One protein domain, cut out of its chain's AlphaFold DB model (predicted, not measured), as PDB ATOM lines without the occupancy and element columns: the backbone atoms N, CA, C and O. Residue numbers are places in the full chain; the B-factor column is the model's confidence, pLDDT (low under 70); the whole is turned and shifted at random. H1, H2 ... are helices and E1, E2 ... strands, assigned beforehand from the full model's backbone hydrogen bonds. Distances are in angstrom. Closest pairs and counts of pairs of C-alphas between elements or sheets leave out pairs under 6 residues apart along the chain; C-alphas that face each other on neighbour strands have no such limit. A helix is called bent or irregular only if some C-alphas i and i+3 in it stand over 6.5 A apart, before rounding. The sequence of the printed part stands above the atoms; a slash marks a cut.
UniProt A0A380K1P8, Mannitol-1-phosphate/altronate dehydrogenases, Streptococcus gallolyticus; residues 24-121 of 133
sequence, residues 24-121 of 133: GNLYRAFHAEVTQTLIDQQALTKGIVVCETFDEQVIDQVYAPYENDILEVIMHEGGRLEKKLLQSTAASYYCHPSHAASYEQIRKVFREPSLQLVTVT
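Overview. This is residues 24 to 121 of the 133 residues of the protein "Mannitol-1-phosphate/altronate dehydrogenases" of Streptococcus gallolyticus (UniProt A0A380K1P8). Two parallel strands, E1 and E4, make a small core, with the helices H1, H2 and H3 packed round it at separate places. A strand hairpin of E2 and E3 leads away from this core, out to Gly 78 at one end of the longest axis, and H3 lies toward the other end. The 98 printed residues run in the order H1, E1, H2, E2, E3, E4, H3, E5; the sheets are E1 with E4, parallel, and E2 with E3, antiparallel, and the class is mixed, helices and strands. The whole is compact, with a radius of gyration of the C-alphas of 14.5 A, yet elongated in outline, 47 by 31 by 21 A.

Along the chain. Find C-alpha 25 at (139.801, 36.066, 58.546); from there H1 runs over residues 25 to 40, 21.6 A, with a kink of 26 degrees near residue 32. H1 is only just irregular, with C-alphas 29 and 32 6.51 A apart. Next come E1, residues 48 to 52, and H2, residues 56 to 66, 15.4 A long and also only just irregular, with C-alphas 62 and 65 6.51 A apart. Then read E2, residues 70 to 75, 15.8 A, and E3, residues 81 to 86, 15.7 A. E4 follows at residues 89 to 94, beginning at C-alpha 89 (133.924, 42.706, 48.560). H3 holds residues 100 to 109, and E5, residues 117 to 120, ends at C-alpha 120 (143.581, 47.845, 58.238).

Arrangement. Begin at E1 and E4, parallel at 20 degrees, where N 50 and O 91 are within hydrogen-bond range at 2.8 A. H2 comes closest to E4 at the C-alphas of Glu 56 and Tyr 94, 5.5 A apart. H3 comes closest to E4 at the C-alphas of Tyr 93 and Ser 102, 5.7 A. E3 runs on into E4 across a break of 2 residues, at 79 degrees. In the hairpin of E2 and E3, antiparallel at 159 degrees, N 72 and O 84 are within hydrogen-bond range at 2.8 A. Look next at H1: the closest C-alphas of H1 and E3 are those of Gln 36 and Leu 86, 6.0 A apart, and the closest of H1 and E1 are those of Thr 35 and Ile 48, 7.2 A apart. H1, H2 and H3 are apart from one another. E5, which pairs with no named strand, is near E1, with 6 pairs of C-alphas within 10 A. In H3 every O i to N i+4 pair is within hydrogen-bond range; in H1 10 of 12 are, in H2 4 of 7.

Size, cuts and confidence. The two C-alphas farthest apart are those of Gly 78 and Ala 100, 47.9 A. The printed part has no cut and no long link; residues 111 to 116, between H3 and E5, stand free. The mean pLDDT of the printed part is 94.6, and no printed residue is under 70.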
ATOM      1  N   GLY A  24     142.521  38.947  55.552       95.38
ATOM      2  CA  GLY A  24     142.479  37.776  56.420       95.38
ATOM      3  C   GLY A  24     141.094  37.471  56.993       95.38
ATOM      4  O   GLY A  24     140.087  38.117  56.700       95.38
ATOM      5  N   ASN A  25     141.046  36.492  57.898       95.62
ATOM      6  CA  ASN A  25     139.801  36.066  58.546       95.62
ATOM      7  C   ASN A  25     139.103  37.192  59.321       95.62
ATOM      8  O   ASN A  25     137.880  37.268  59.281       95.62
ATOM      9  N   LEU A  26     139.850  38.081  59.988       95.69
ATOM     10  CA  LEU A  26     139.250  39.175  60.759       95.69
ATOM     11  C   LEU A  26     138.530  40.188  59.859       95.69
ATOM     12  O   LEU A  26     137.462  40.673  60.216       95.69
ATOM     13  N   TYR A  27     139.073  40.477  58.674       97.50
ATOM     14  CA  TYR A  27     138.360  41.255  57.663       97.50
ATOM     15  C   TYR A  27     137.061  40.548  57.248       97.50
ATOM     16  O   TYR A  27     135.985  41.145  57.329       97.50
ATOM     17  N   ARG A  28     137.160  39.268  56.855       97.00
ATOM     18  CA  ARG A  28     136.033  38.480  56.328       97.00
ATOM     19  C   ARG A  28     134.900  38.282  57.337       97.00
ATOM     20  O   ARG A  28     133.755  38.206  56.920       97.00
ATOM     21  N   ALA A  29     135.221  38.215  58.626       95.88
ATOM     22  CA  ALA A  29     134.258  38.016  59.709       95.88
ATOM     23  C   ALA A  29     133.740  39.320  60.341       95.88
ATOM     24  O   ALA A  29     132.929  39.264  61.259       95.88
ATOM     25  N   PHE A  30     134.256  40.491  59.943       96.38
ATOM     26  CA  PHE A  30     133.864  41.756  60.571       96.38
ATOM     27  C   PHE A  30     133.648  42.875  59.558       96.38
ATOM     28  O   PHE A  30     132.512  43.244  59.285       96.38
ATOM     29  N   HIS A  31     134.708  43.418  58.953       97.19
ATOM     30  CA  HIS A  31     134.558  44.556  58.039       97.19
ATOM     31  C   HIS A  31     133.750  44.199  56.784       97.19
ATOM     32  O   HIS A  31     132.980  45.035  56.312       97.19
ATOM     33  N   ALA A  32     133.870  42.971  56.268       97.06
ATOM     34  CA  ALA A  32     133.034  42.505  55.161       97.06
ATOM     35  C   ALA A  32     131.543  42.453  55.551       97.06
ATOM     36  O   ALA A  32     130.694  42.880  54.766       97.06
ATOM     37  N   GLU A  33     131.226  41.992  56.765       96.62
ATOM     38  CA  GLU A  33     129.859  41.923  57.301       96.62
ATOM     39  C   GLU A  33     129.281  43.327  57.507       96.62
ATOM     40  O   GLU A  33     128.213  43.631  56.975       96.62
ATOM     41  N   VAL A  34     130.033  44.219  58.162       96.25
ATOM     42  CA  VAL A  34     129.643  45.622  58.367       96.25
ATOM     43  C   VAL A  34     129.366  46.300  57.026       96.25
ATOM     44  O   VAL A  34     128.348  46.969  56.864       96.25
ATOM     45  N   THR A  35     130.240  46.090  56.038       94.81
ATOM     46  CA  THR A  35     130.061  46.637  54.684       94.81
ATOM     47  C   THR A  35     128.807  46.068  54.024       94.81
ATOM     48  O   THR A  35     128.045  46.825  53.429       94.81
ATOM     49  N   GLN A  36     128.555  44.759  54.151       95.88
ATOM     50  CA  GLN A  36     127.340  44.138  53.621       95.88
ATOM     51  C   GLN A  36     126.094  44.757  54.254       95.88
ATOM     52  O   GLN A  36     125.184  45.151  53.539       95.88
ATOM     53  N   THR A  37     126.087  44.929  55.575       95.88
ATOM     54  CA  THR A  37     124.980  45.556  56.302       95.88
ATOM     55  C   THR A  37     124.737  47.002  55.855       95.88
ATOM     56  O   THR A  37     123.586  47.401  55.689       95.88
ATOM     57  N   LEU A  38     125.788  47.787  55.591       94.12
ATOM     58  CA  LEU A  38     125.643  49.143  55.045       94.12
ATOM     59  C   LEU A  38     125.087  49.148  53.613       94.12
ATOM     60  O   LEU A  38     124.281  50.019  53.280       94.12
ATOM     61  N   ILE A  39     125.492  48.190  52.777       91.56
ATOM     62  CA  ILE A  39     124.965  48.024  51.414       91.56
ATOM     63  C   ILE A  39     123.490  47.616  51.454       91.56
ATOM     64  O   ILE A  39     122.670  48.226  50.770       91.56
ATOM     65  N   ASP A  40     123.132  46.652  52.304       93.44
ATOM     66  CA  ASP A  40     121.753  46.187  52.497       93.44
ATOM     67  C   ASP A  40     120.835  47.333  52.966       93.44
ATOM     68  O   ASP A  40     119.655  47.382  52.620       93.44
ATOM     69  N   GLN A  41     121.385  48.288  53.725       94.75
ATOM     70  CA  GLN A  41     120.707  49.506  54.182       94.75
ATOM     71  C   GLN A  41     120.746  50.663  53.170       94.75
ATOM     72  O   GLN A  41     120.246  51.745  53.475       94.75
ATOM     73  N   GLN A  42     121.350  50.472  51.993       89.81
ATOM     74  CA  GLN A  42     121.577  51.514  50.981       89.81
ATOM     75  C   GLN A  42     122.420  52.707  51.482       89.81
ATOM     76  O   GLN A  42     122.457  53.759  50.844       89.81
ATOM     77  N   ALA A  43     123.128  52.551  52.605       89.50
ATOM     78  CA  ALA A  43     124.018  53.558  53.185       89.50
ATOM     79  C   ALA A  43     125.400  53.580  52.510       89.50
ATOM     80  O   ALA A  43     126.131  54.563  52.613       89.50
ATOM     81  N   LEU A  44     125.752  52.502  51.807       86.56
ATOM     82  CA  LEU A  44     126.934  52.407  50.962       86.56
ATOM     83  C   LEU A  44     126.532  51.817  49.609       86.56
ATOM     84  O   LEU A  44     125.867  50.792  49.539       86.56
ATOM     85  N   THR A  45     126.942  52.459  48.520       83.25
ATOM     86  CA  THR A  45     126.543  52.075  47.151       83.25
ATOM     87  C   THR A  45     127.632  51.330  46.382       83.25
ATOM     88  O   THR A  45     127.396  50.860  45.271       83.25
ATOM     89  N   LYS A  46     128.842  51.239  46.941       83.19
ATOM     90  CA  LYS A  46     130.002  50.588  46.321       83.19
ATOM     91  C   LYS A  46     130.614  49.607  47.313       83.19
ATOM     92  O   LYS A  46     130.758  49.937  48.485       83.19
ATOM     93  N   GLY A  47     130.987  48.423  46.838       85.12
ATOM     94  CA  GLY A  47     131.684  47.445  47.669       85.12
ATOM     95  C   GLY A  47     133.102  47.885  48.043       85.12
ATOM     96  O   GLY A  47     133.640  48.867  47.521       85.12
ATOM     97  N   ILE A  48     133.703  47.137  48.961       93.62
ATOM     98  CA  ILE A  48     135.042  47.387  49.483       93.62
ATOM     99  C   ILE A  48     136.107  46.729  48.603       93.62
ATOM    100  O   ILE A  48     135.916  45.624  48.086       93.62
ATOM    101  N   VAL A  49     137.242  47.408  48.441       96.06
ATOM    102  CA  VAL A  49     138.442  46.823  47.830       96.06
ATOM    103  C   VAL A  49     139.316  46.236  48.924       96.06
ATOM    104  O   VAL A  49     139.618  46.912  49.905       96.06
ATOM    105  N   VAL A  50     139.754  44.996  48.748       97.25
ATOM    106  CA  VAL A  50     140.702  44.333  49.644       97.25
ATOM    107  C   VAL A  50     142.096  44.377  49.049       97.25
ATOM    108  O   VAL A  50     142.306  44.143  47.861       97.25
ATOM    109  N   CYS A  51     143.057  44.653  49.912       96.69
ATOM    110  CA  CYS A  51     144.456  44.746  49.584       96.69
ATOM    111  C   CYS A  51     145.255  43.815  50.495       96.69
ATOM    112  O   CYS A  51     145.437  44.091  51.683       96.69
ATOM    113  N   GLU A  52     145.708  42.691  49.948       95.81
ATOM    114  CA  GLU A  52     146.582  41.754  50.649       95.81
ATOM    115  C   GLU A  52     148.038  42.076  50.321       95.81
ATOM    116  O   GLU A  52     148.400  42.217  49.158       95.81
ATOM    117  N   THR A  53     148.883  42.232  51.335       92.69
ATOM    118  CA  THR A  53     150.267  42.709  51.162       92.69
ATOM    119  C   THR A  53     151.315  41.657  51.501       92.69
ATOM    120  O   THR A  53     152.497  41.894  51.264       92.69
ATOM    121  N   PHE A  54     150.909  40.534  52.096       91.88
ATOM    122  CA  PHE A  54     151.814  39.504  52.591       91.88
ATOM    123  C   PHE A  54     151.710  38.212  51.779       91.88
ATOM    124  O   PHE A  54     152.711  37.793  51.201       91.88
ATOM    125  N   ASP A  55     150.517  37.626  51.681       92.81
ATOM    126  CA  ASP A  55     150.320  36.299  51.085       92.81
ATOM    127  C   ASP A  55     149.440  36.351  49.827       92.81
ATOM    128  O   ASP A  55     148.219  36.476  49.912       92.81
ATOM    129  N   GLU A  56     150.060  36.225  48.651       94.31
ATOM    130  CA  GLU A  56     149.359  36.188  47.360       94.31
ATOM    131  C   GLU A  56     148.322  35.058  47.288       94.31
ATOM    132  O   GLU A  56     147.256  35.233  46.697       94.31
ATOM    133  N   GLN A  57     148.573  33.927  47.960       95.12
ATOM    134  CA  GLN A  57     147.682  32.766  47.916       95.12
ATOM    135  C   GLN A  57     146.301  33.073  48.486       95.12
ATOM    136  O   GLN A  57     145.320  32.443  48.096       95.12
ATOM    137  N   VAL A  58     146.198  34.054  49.386       95.38
ATOM    138  CA  VAL A  58     144.903  34.520  49.883       95.38
ATOM    139  C   VAL A  58     144.046  35.016  48.720       95.38
ATOM    140  O   VAL A  58     142.875  34.658  48.636       95.38
ATOM    141  N   ILE A  59     144.616  35.788  47.794       95.81
ATOM    142  CA  ILE A  59     143.891  36.289  46.624       95.81
ATOM    143  C   ILE A  59     143.571  35.133  45.675       95.81
ATOM    144  O   ILE A  59     142.401  34.908  45.363       95.81
ATOM    145  N   ASP A  60     144.581  34.351  45.302       95.38
ATOM    146  CA  ASP A  60     144.461  33.338  44.249       95.38
ATOM    147  C   ASP A  60     143.613  32.126  44.642       95.38
ATOM    148  O   ASP A  60     142.942  31.537  43.797       95.38
ATOM    149  N   GLN A  61     143.642  31.731  45.916       96.38
ATOM    150  CA  GLN A  61     142.985  30.509  46.389       96.38
ATOM    151  C   GLN A  61     141.722  30.784  47.204       96.38
ATOM    152  O   GLN A  61     140.878  29.894  47.319       96.38
ATOM    153  N   VAL A  62     141.572  31.985  47.781       96.12
ATOM    154  CA  VAL A  62     140.445  32.296  48.678       96.12
ATOM    155  C   VAL A  62     139.496  33.349  48.120       96.12
ATOM    156  O   VAL A  62     138.305  33.250  48.387       96.12
ATOM    157  N   TYR A  63     139.963  34.334  47.351       97.19
ATOM    158  CA  TYR A  63     139.076  35.361  46.791       97.19
ATOM    159  C   TYR A  63     138.697  35.087  45.334       97.19
ATOM    160  O   TYR A  63     137.509  35.027  45.011       97.19
ATOM    161  N   ALA A  64     139.686  34.910  44.457       95.56
ATOM    162  CA  ALA A  64     139.473  34.801  43.015       95.56
ATOM    163  C   ALA A  64     138.566  33.622  42.604       95.56
ATOM    164  O   ALA A  64     137.675  33.843  41.782       95.56
ATOM    165  N   PRO A  65     138.689  32.408  43.186       97.62
ATOM    166  CA  PRO A  65     137.845  31.272  42.803       97.62
ATOM    167  C   PRO A  65     136.358  31.445  43.141       97.62
ATOM    168  O   PRO A  65     135.537  30.669  42.661       97.62
ATOM    169  N   TYR A  66     136.019  32.436  43.971       96.62
ATOM    170  CA  TYR A  66     134.670  32.662  44.490       96.62
ATOM    171  C   TYR A  66     134.165  34.078  44.197       96.62
ATOM    172  O   TYR A  66     133.308  34.580  44.913       96.62
ATOM    173  N   GLU A  67     134.718  34.755  43.184       95.88
ATOM    174  CA  GLU A  67     134.275  36.095  42.754       95.88
ATOM    175  C   GLU A  67     134.302  37.155  43.880       95.88
ATOM    176  O   GLU A  67     133.594  38.166  43.838       95.88
ATOM    177  N   ASN A  68     135.186  36.951  44.866       96.94
ATOM    178  CA  ASN A  68     135.300  37.696  46.126       96.94
ATOM    179  C   ASN A  68     134.122  37.550  47.106       96.94
ATOM    180  O   ASN A  68     134.107  38.234  48.136       96.94
ATOM    181  N   ASP A  69     133.161  36.679  46.825       96.69
ATOM    182  CA  ASP A  69     132.050  36.406  47.725       96.69
ATOM    183  C   ASP A  69     132.523  35.553  48.918       96.69
ATOM    184  O   ASP A  69     133.391  34.685  48.809       96.69
ATOM    185  N   ILE A  70     131.963  35.823  50.098       97.38
ATOM    186  CA  ILE A  70     132.364  35.203  51.366       97.38
ATOM    187  C   ILE A  70     131.148  34.520  51.985       97.38
ATOM    188  O   ILE A  70     130.110  35.146  52.188       97.38
ATOM    189  N   LEU A  71     131.285  33.245  52.354       97.38
ATOM    190  CA  LEU A  71     130.320  32.579  53.225       97.38
ATOM    191  C   LEU A  71     130.710  32.813  54.685       97.38
ATOM    192  O   LEU A  71     131.637  32.189  55.201       97.38
ATOM    193  N   GLU A  72     129.977  33.686  55.358       97.44
ATOM    194  CA  GLU A  72     130.066  33.847  56.801       97.44
ATOM    195  C   GLU A  72     129.240  32.763  57.496       97.44
ATOM    196  O   GLU A  72     128.101  32.477  57.112       97.44
ATOM    197  N   VAL A  73     129.821  32.158  58.534       97.06
ATOM    198  CA  VAL A  73     129.145  31.176  59.381       97.06
ATOM    199  C   VAL A  73     129.352  31.543  60.846       97.06
ATOM    200  O   VAL A  73     130.466  31.454  61.359       97.06
ATOM    201  N   ILE A  74     128.271  31.903  61.534       96.12
ATOM    202  CA  ILE A  74     128.257  32.164  62.974       96.12
ATOM    203  C   ILE A  74     127.771  30.903  63.689       96.12
ATOM    204  O   ILE A  74     126.661  30.419  63.451       96.12
ATOM    205  N   MET A  75     128.604  30.370  64.580       97.12
ATOM    206  CA  MET A  75     128.258  29.241  65.440       97.12
ATOM    207  C   MET A  75     127.817  29.753  66.809       97.12
ATOM    208  O   MET A  75     128.603  30.340  67.548       97.12
ATOM    209  N   HIS A  76     126.553  29.516  67.143       96.94
ATOM    210  CA  HIS A  76     125.977  29.873  68.439       96.94
ATOM    211  C   HIS A  76     126.259  28.780  69.481       96.94
ATOM    212  O   HIS A  76     126.481  27.626  69.118       96.94
ATOM    213  N   GLU A  77     126.191  29.114  70.776       95.81
ATOM    214  CA  GLU A  77     126.489  28.202  71.904       95.81
ATOM    215  C   GLU A  77     125.746  26.851  71.819       95.81
ATOM    216  O   GLU A  77     126.308  25.805  72.121       95.81
ATOM    217  N   GLY A  78     124.504  26.849  71.316       94.56
ATOM    218  CA  GLY A  78     123.693  25.640  71.116       94.56
ATOM    219  C   GLY A  78     123.987  24.841  69.838       94.56
ATOM    220  O   GLY A  78     123.174  24.008  69.449       94.56
ATOM    221  N   GLY A  79     125.076  25.133  69.121       95.50
ATOM    222  CA  GLY A  79     125.455  24.451  67.876       95.50
ATOM    223  C   GLY A  79     124.650  24.869  66.640       95.50
ATOM    224  O   GLY A  79     124.882  24.355  65.545       95.50
ATOM    225  N   ARG A  80     123.718  25.823  66.776       97.50
ATOM    226  CA  ARG A  80     123.032  26.425  65.627       97.50
ATOM    227  C   ARG A  80     124.050  27.188  64.782       97.50
ATOM    228  O   ARG A  80     124.737  28.072  65.291       97.50
ATOM    229  N   LEU A  81     124.083  26.875  63.489       97.75
ATOM    230  CA  LEU A  81     124.869  27.600  62.497       97.75
ATOM    231  C   LEU A  81     123.980  28.604  61.773       97.75
ATOM    232  O   LEU A  81     122.970  28.239  61.174       97.75
ATOM    233  N   GLU A  82     124.380  29.862  61.811       97.00
ATOM    234  CA  GLU A  82     123.805  30.937  61.018       97.00
ATOM    235  C   GLU A  82     124.743  31.241  59.860       97.00
ATOM    236  O   GLU A  82     125.947  31.346  60.062       97.00
ATOM    237  N   LYS A  83     124.207  31.300  58.641       96.94
ATOM    238  CA  LYS A  83     124.997  31.423  57.414       96.94
ATOM    239  C   LYS A  83     124.553  32.659  56.654       96.94
ATOM    240  O   LYS A  83     123.356  32.805  56.400       96.94
ATOM    241  N   LYS A  84     125.503  33.495  56.253       95.69
ATOM    242  CA  LYS A  84     125.264  34.709  55.468       95.69
ATOM    243  C   LYS A  84     126.229  34.730  54.286       95.69
ATOM    244  O   LYS A  84     127.415  34.461  54.447       95.69
ATOM    245  N   LEU A  85     125.712  35.002  53.089       96.81
ATOM    246  CA  LEU A  85     126.550  35.291  51.928       96.81
ATOM    247  C   LEU A  85     126.870  36.785  51.952       96.81
ATOM    248  O   LEU A  85     125.953  37.604  51.969       96.81
ATOM    249  N   LEU A  86     128.152  37.128  51.967       97.06
ATOM    250  CA  LEU A  86     128.634  38.499  51.872       97.06
ATOM    251  C   LEU A  86     129.189  38.711  50.464       97.06
ATOM    252  O   LEU A  86     130.125  38.030  50.053       97.06
ATOM    253  N   GLN A  87     128.627  39.674  49.748       95.31
ATOM    254  CA  GLN A  87     129.042  40.089  48.401       95.31
ATOM    255  C   GLN A  87     129.606  41.517  48.408       95.31
ATOM    256  O   GLN A  87     129.767  42.156  47.366       95.31
ATOM    257  N   SER A  88     129.896  42.026  49.606       94.50
ATOM    258  CA  SER A  88     130.366  43.379  49.869       94.50
ATOM    259  C   SER A  88     131.791  43.631  49.384       94.50
ATOM    260  O   SER A  88     132.141  44.785  49.140       94.50
ATOM    261  N   THR A  89     132.603  42.586  49.191       96.19
ATOM    262  CA  THR A  89     133.924  42.706  48.560       96.19
ATOM    263  C   THR A  89     133.753  42.874  47.050       96.19
ATOM    264  O   THR A  89     133.337  41.951  46.346       96.19
ATOM    265  N   ALA A  90     134.080  44.060  46.538       93.56
ATOM    266  CA  ALA A  90     133.975  44.357  45.112       93.56
ATOM    267  C   ALA A  90     135.186  43.846  44.324       93.56
ATOM    268  O   ALA A  90     135.033  43.361  43.207       93.56
ATOM    269  N   ALA A  91     136.381  43.956  44.904       94.19
ATOM    270  CA  ALA A  91     137.621  43.499  44.295       94.19
ATOM    271  C   ALA A  91     138.648  43.154  45.374       94.19
ATOM    272  O   ALA A  91     138.616  43.708  46.476       94.19
ATOM    273  N   SER A  92     139.588  42.278  45.041       95.94
ATOM    274  CA  SER A  92     140.730  41.960  45.887       95.94
ATOM    275  C   SER A  92     142.008  41.935  45.052       95.94
ATOM    276  O   SER A  92     141.996  41.536  43.888       95.94
ATOM    277  N   TYR A  93     143.102  42.424  45.630       96.19
ATOM    278  CA  TYR A  93     144.385  42.544  44.946       96.19
ATOM    279  C   TYR A  93     145.524  42.100  45.850       96.19
ATOM    280  O   TYR A  93     145.541  42.421  47.042       96.19
ATOM    281  N   TYR A  94     146.521  41.436  45.258       96.31
ATOM    282  CA  TYR A  94     147.819  41.270  45.898       96.31
ATOM    283  C   TYR A  94     148.659  42.528  45.659       96.31
ATOM    284  O   TYR A  94     149.139  42.805  44.561       96.31
ATOM    285  N   CYS A  95     148.782  43.341  46.696       93.50
ATOM    286  CA  CYS A  95     149.301  44.701  46.669       93.50
ATOM    287  C   CYS A  95     150.793  44.780  46.969       93.50
ATOM    288  O   CYS A  95     151.242  45.619  47.756       93.50
ATOM    289  N   HIS A  96     151.575  43.899  46.367       93.19
ATOM    290  CA  HIS A  96     153.013  43.880  46.566       93.19
ATOM    291  C   HIS A  96     153.726  44.536  45.371       93.19
ATOM    292  O   HIS A  96     153.310  44.310  44.234       93.19
ATOM    293  N   PRO A  97     154.814  45.312  45.564       92.19
ATOM    294  CA  PRO A  97     155.549  45.932  44.455       92.19
ATOM    295  C   PRO A  97     156.069  44.953  43.391       92.19
ATOM    296  O   PRO A  97     156.321  45.364  42.263       92.19
ATOM    297  N   SER A  98     156.218  43.662  43.722       93.88
ATOM    298  CA  SER A  98     156.552  42.627  42.729       93.88
ATOM    299  C   SER A  98     155.403  42.311  41.761       93.88
ATOM    300  O   SER A  98     155.660  41.759  40.697       93.88
ATOM    301  N   HIS A  99     154.161  42.702  42.074       93.50
ATOM    302  CA  HIS A  99     152.969  42.524  41.235       93.50
ATOM    303  C   HIS A  99     152.528  43.881  40.694       93.50
ATOM    304  O   HIS A  99     151.554  44.480  41.150       93.50
ATOM    305  N   ALA A 100     153.276  44.381  39.706       94.44
ATOM    306  CA  ALA A 100     153.152  45.749  39.198       94.44
ATOM    307  C   ALA A 100     151.720  46.136  38.782       94.44
ATOM    308  O   ALA A 100     151.290  47.252  39.063       94.44
ATOM    309  N   ALA A 101     150.967  45.226  38.155       92.00
ATOM    310  CA  ALA A 101     149.598  45.499  37.713       92.00
ATOM    311  C   ALA A 101     148.648  45.778  38.892       92.00
ATOM    312  O   ALA A 101     148.034  46.843  38.954       92.00
ATOM    313  N   SER A 102     148.580  44.857  39.857       92.69
ATOM    314  CA  SER A 102     147.777  44.998  41.077       92.69
ATOM    315  C   SER A 102     148.236  46.186  41.925       92.69
ATOM    316  O   SER A 102     147.419  46.950  42.436       92.69
ATOM    317  N   TYR A 103     149.552  46.395  42.019       94.00
ATOM    318  CA  TYR A 103     150.130  47.520  42.744       94.00
ATOM    319  C   TYR A 103     149.718  48.870  42.138       94.00
ATOM    320  O   TYR A 103     149.249  49.754  42.856       94.00
ATOM    321  N   GLU A 104     149.814  49.034  40.814       93.69
ATOM    322  CA  GLU A 104     149.349  50.247  40.133       93.69
ATOM    323  C   GLU A 104     147.835  50.439  40.244       93.69
ATOM    324  O   GLU A 104     147.379  51.575  40.387       93.69
ATOM    325  N   GLN A 105     147.048  49.360  40.240       91.38
ATOM    326  CA  GLN A 105     145.602  49.463  40.422       91.38
ATOM    327  C   GLN A 105     145.250  50.062  41.786       91.38
ATOM    328  O   GLN A 105     144.464  51.004  41.863       91.38
ATOM    329  N   ILE A 106     145.903  49.617  42.857       93.56
ATOM    330  CA  ILE A 106     145.693  50.189  44.192       93.56
ATOM    331  C   ILE A 106     146.182  51.634  44.277       93.56
ATOM    332  O   ILE A 106     145.517  52.471  44.888       93.56
ATOM    333  N   ARG A 107     147.292  51.982  43.611       93.56
ATOM    334  CA  ARG A 107     147.729  53.386  43.513       93.56
ATOM    335  C   ARG A 107     146.695  54.270  42.819       93.56
ATOM    336  O   ARG A 107     146.604  55.442  43.173       93.56
ATOM    337  N   LYS A 108     145.944  53.746  41.843       92.69
ATOM    338  CA  LYS A 108     144.811  54.468  41.245       92.69
ATOM    339  C   LYS A 108     143.701  54.649  42.270       92.69
ATOM    340  O   LYS A 108     143.370  55.794  42.536       92.69
ATOM    341  N   VAL A 109     143.243  53.575  42.925       92.00
ATOM    342  CA  VAL A 109     142.196  53.637  43.970       92.00
ATOM    343  C   VAL A 109     142.523  54.681  45.047       92.00
ATOM    344  O   VAL A 109     141.661  55.464  45.423       92.00
ATOM    345  N   PHE A 110     143.779  54.768  45.497       92.75
ATOM    346  CA  PHE A 110     144.214  55.772  46.481       92.75
ATOM    347  C   PHE A 110     144.128  57.230  46.023       92.75
ATOM    348  O   PHE A 110     144.123  58.130  46.860       92.75
ATOM    349  N   ARG A 111     144.152  57.476  44.713       92.81
ATOM    350  CA  ARG A 111     144.087  58.820  44.127       92.81
ATOM    351  C   ARG A 111     142.662  59.232  43.786       92.81
ATOM    352  O   ARG A 111     142.456  60.382  43.408       92.81
ATOM    353  N   GLU A 112     141.709  58.314  43.885       90.31
ATOM    354  CA  GLU A 112     140.327  58.583  43.526       90.31
ATOM    355  C   GLU A 112     139.678  59.495  44.569       90.31
ATOM    356  O   GLU A 112     139.674  59.159  45.757       90.31
ATOM    357  N   PRO A 113     139.076  60.627  44.157       91.31
ATOM    358  CA  PRO A 113     138.374  61.519  45.078       91.31
ATOM    359  C   PRO A 113     137.205  60.849  45.810       91.31
ATOM    360  O   PRO A 113     136.751  61.359  46.830       91.31
ATOM    361  N   SER A 114     136.696  59.725  45.290       90.50
ATOM    362  CA  SER A 114     135.630  58.959  45.932       90.50
ATOM    363  C   SER A 114     136.096  58.164  47.146       90.50
ATOM    364  O   SER A 114     135.239  57.735  47.915       90.50
ATOM    365  N   LEU A 115     137.403  57.927  47.325       93.50
ATOM    366  CA  LEU A 115     137.903  57.141  48.448       93.50
ATOM    367  C   LEU A 115     137.732  57.931  49.750       93.50
ATOM    368  O   LEU A 115     138.359  58.968  49.954       93.50
ATOM    369  N   GLN A 116     136.893  57.420  50.646       93.50
ATOM    370  CA  GLN A 116     136.531  58.088  51.897       93.50
ATOM    371  C   GLN A 116     137.155  57.416  53.118       93.50
ATOM    372  O   GLN A 116     137.400  58.079  54.126       93.50
ATOM    373  N   LEU A 117     137.412  56.106  53.044       95.31
ATOM    374  CA  LEU A 117     137.861  55.324  54.187       95.31
ATOM    375  C   LEU A 117     138.939  54.305  53.807       95.31
ATOM    376  O   LEU A 117     138.800  53.529  52.860       95.31
ATOM    377  N   VAL A 118     139.995  54.268  54.619       97.25
ATOM    378  CA  VAL A 118     141.003  53.206  54.612       97.25
ATOM    379  C   VAL A 118     141.004  52.536  55.978       97.25
ATOM    380  O   VAL A 118     141.115  53.196  57.008       97.25
ATOM    381  N   THR A 119     140.893  51.214  55.983       97.56
ATOM    382  CA  THR A 119     140.929  50.390  57.203       97.56
ATOM    383  C   THR A 119     141.994  49.317  57.082       97.56
ATOM    384  O   THR A 119     142.404  48.972  55.974       97.56
ATOM    385  N   VAL A 120     142.468  48.798  58.214       97.06
ATOM    386  CA  VAL A 120     143.581  47.845  58.238       97.06
ATOM    387  C   VAL A 120     143.347  46.742  59.272       97.06
ATOM    388  O   VAL A 120     142.857  47.006  60.368       97.06
ATOM    389  N   THR A 121     143.745  45.513  58.944       96.12
ATOM    390  CA  THR A 121     143.892  44.374  59.866       96.12
ATOM    391  C   THR A 121     145.275  43.724  59.700       96.12
ATOM    392  O   THR A 121     145.428  42.518  59.553       96.12
TER     393      THR A 121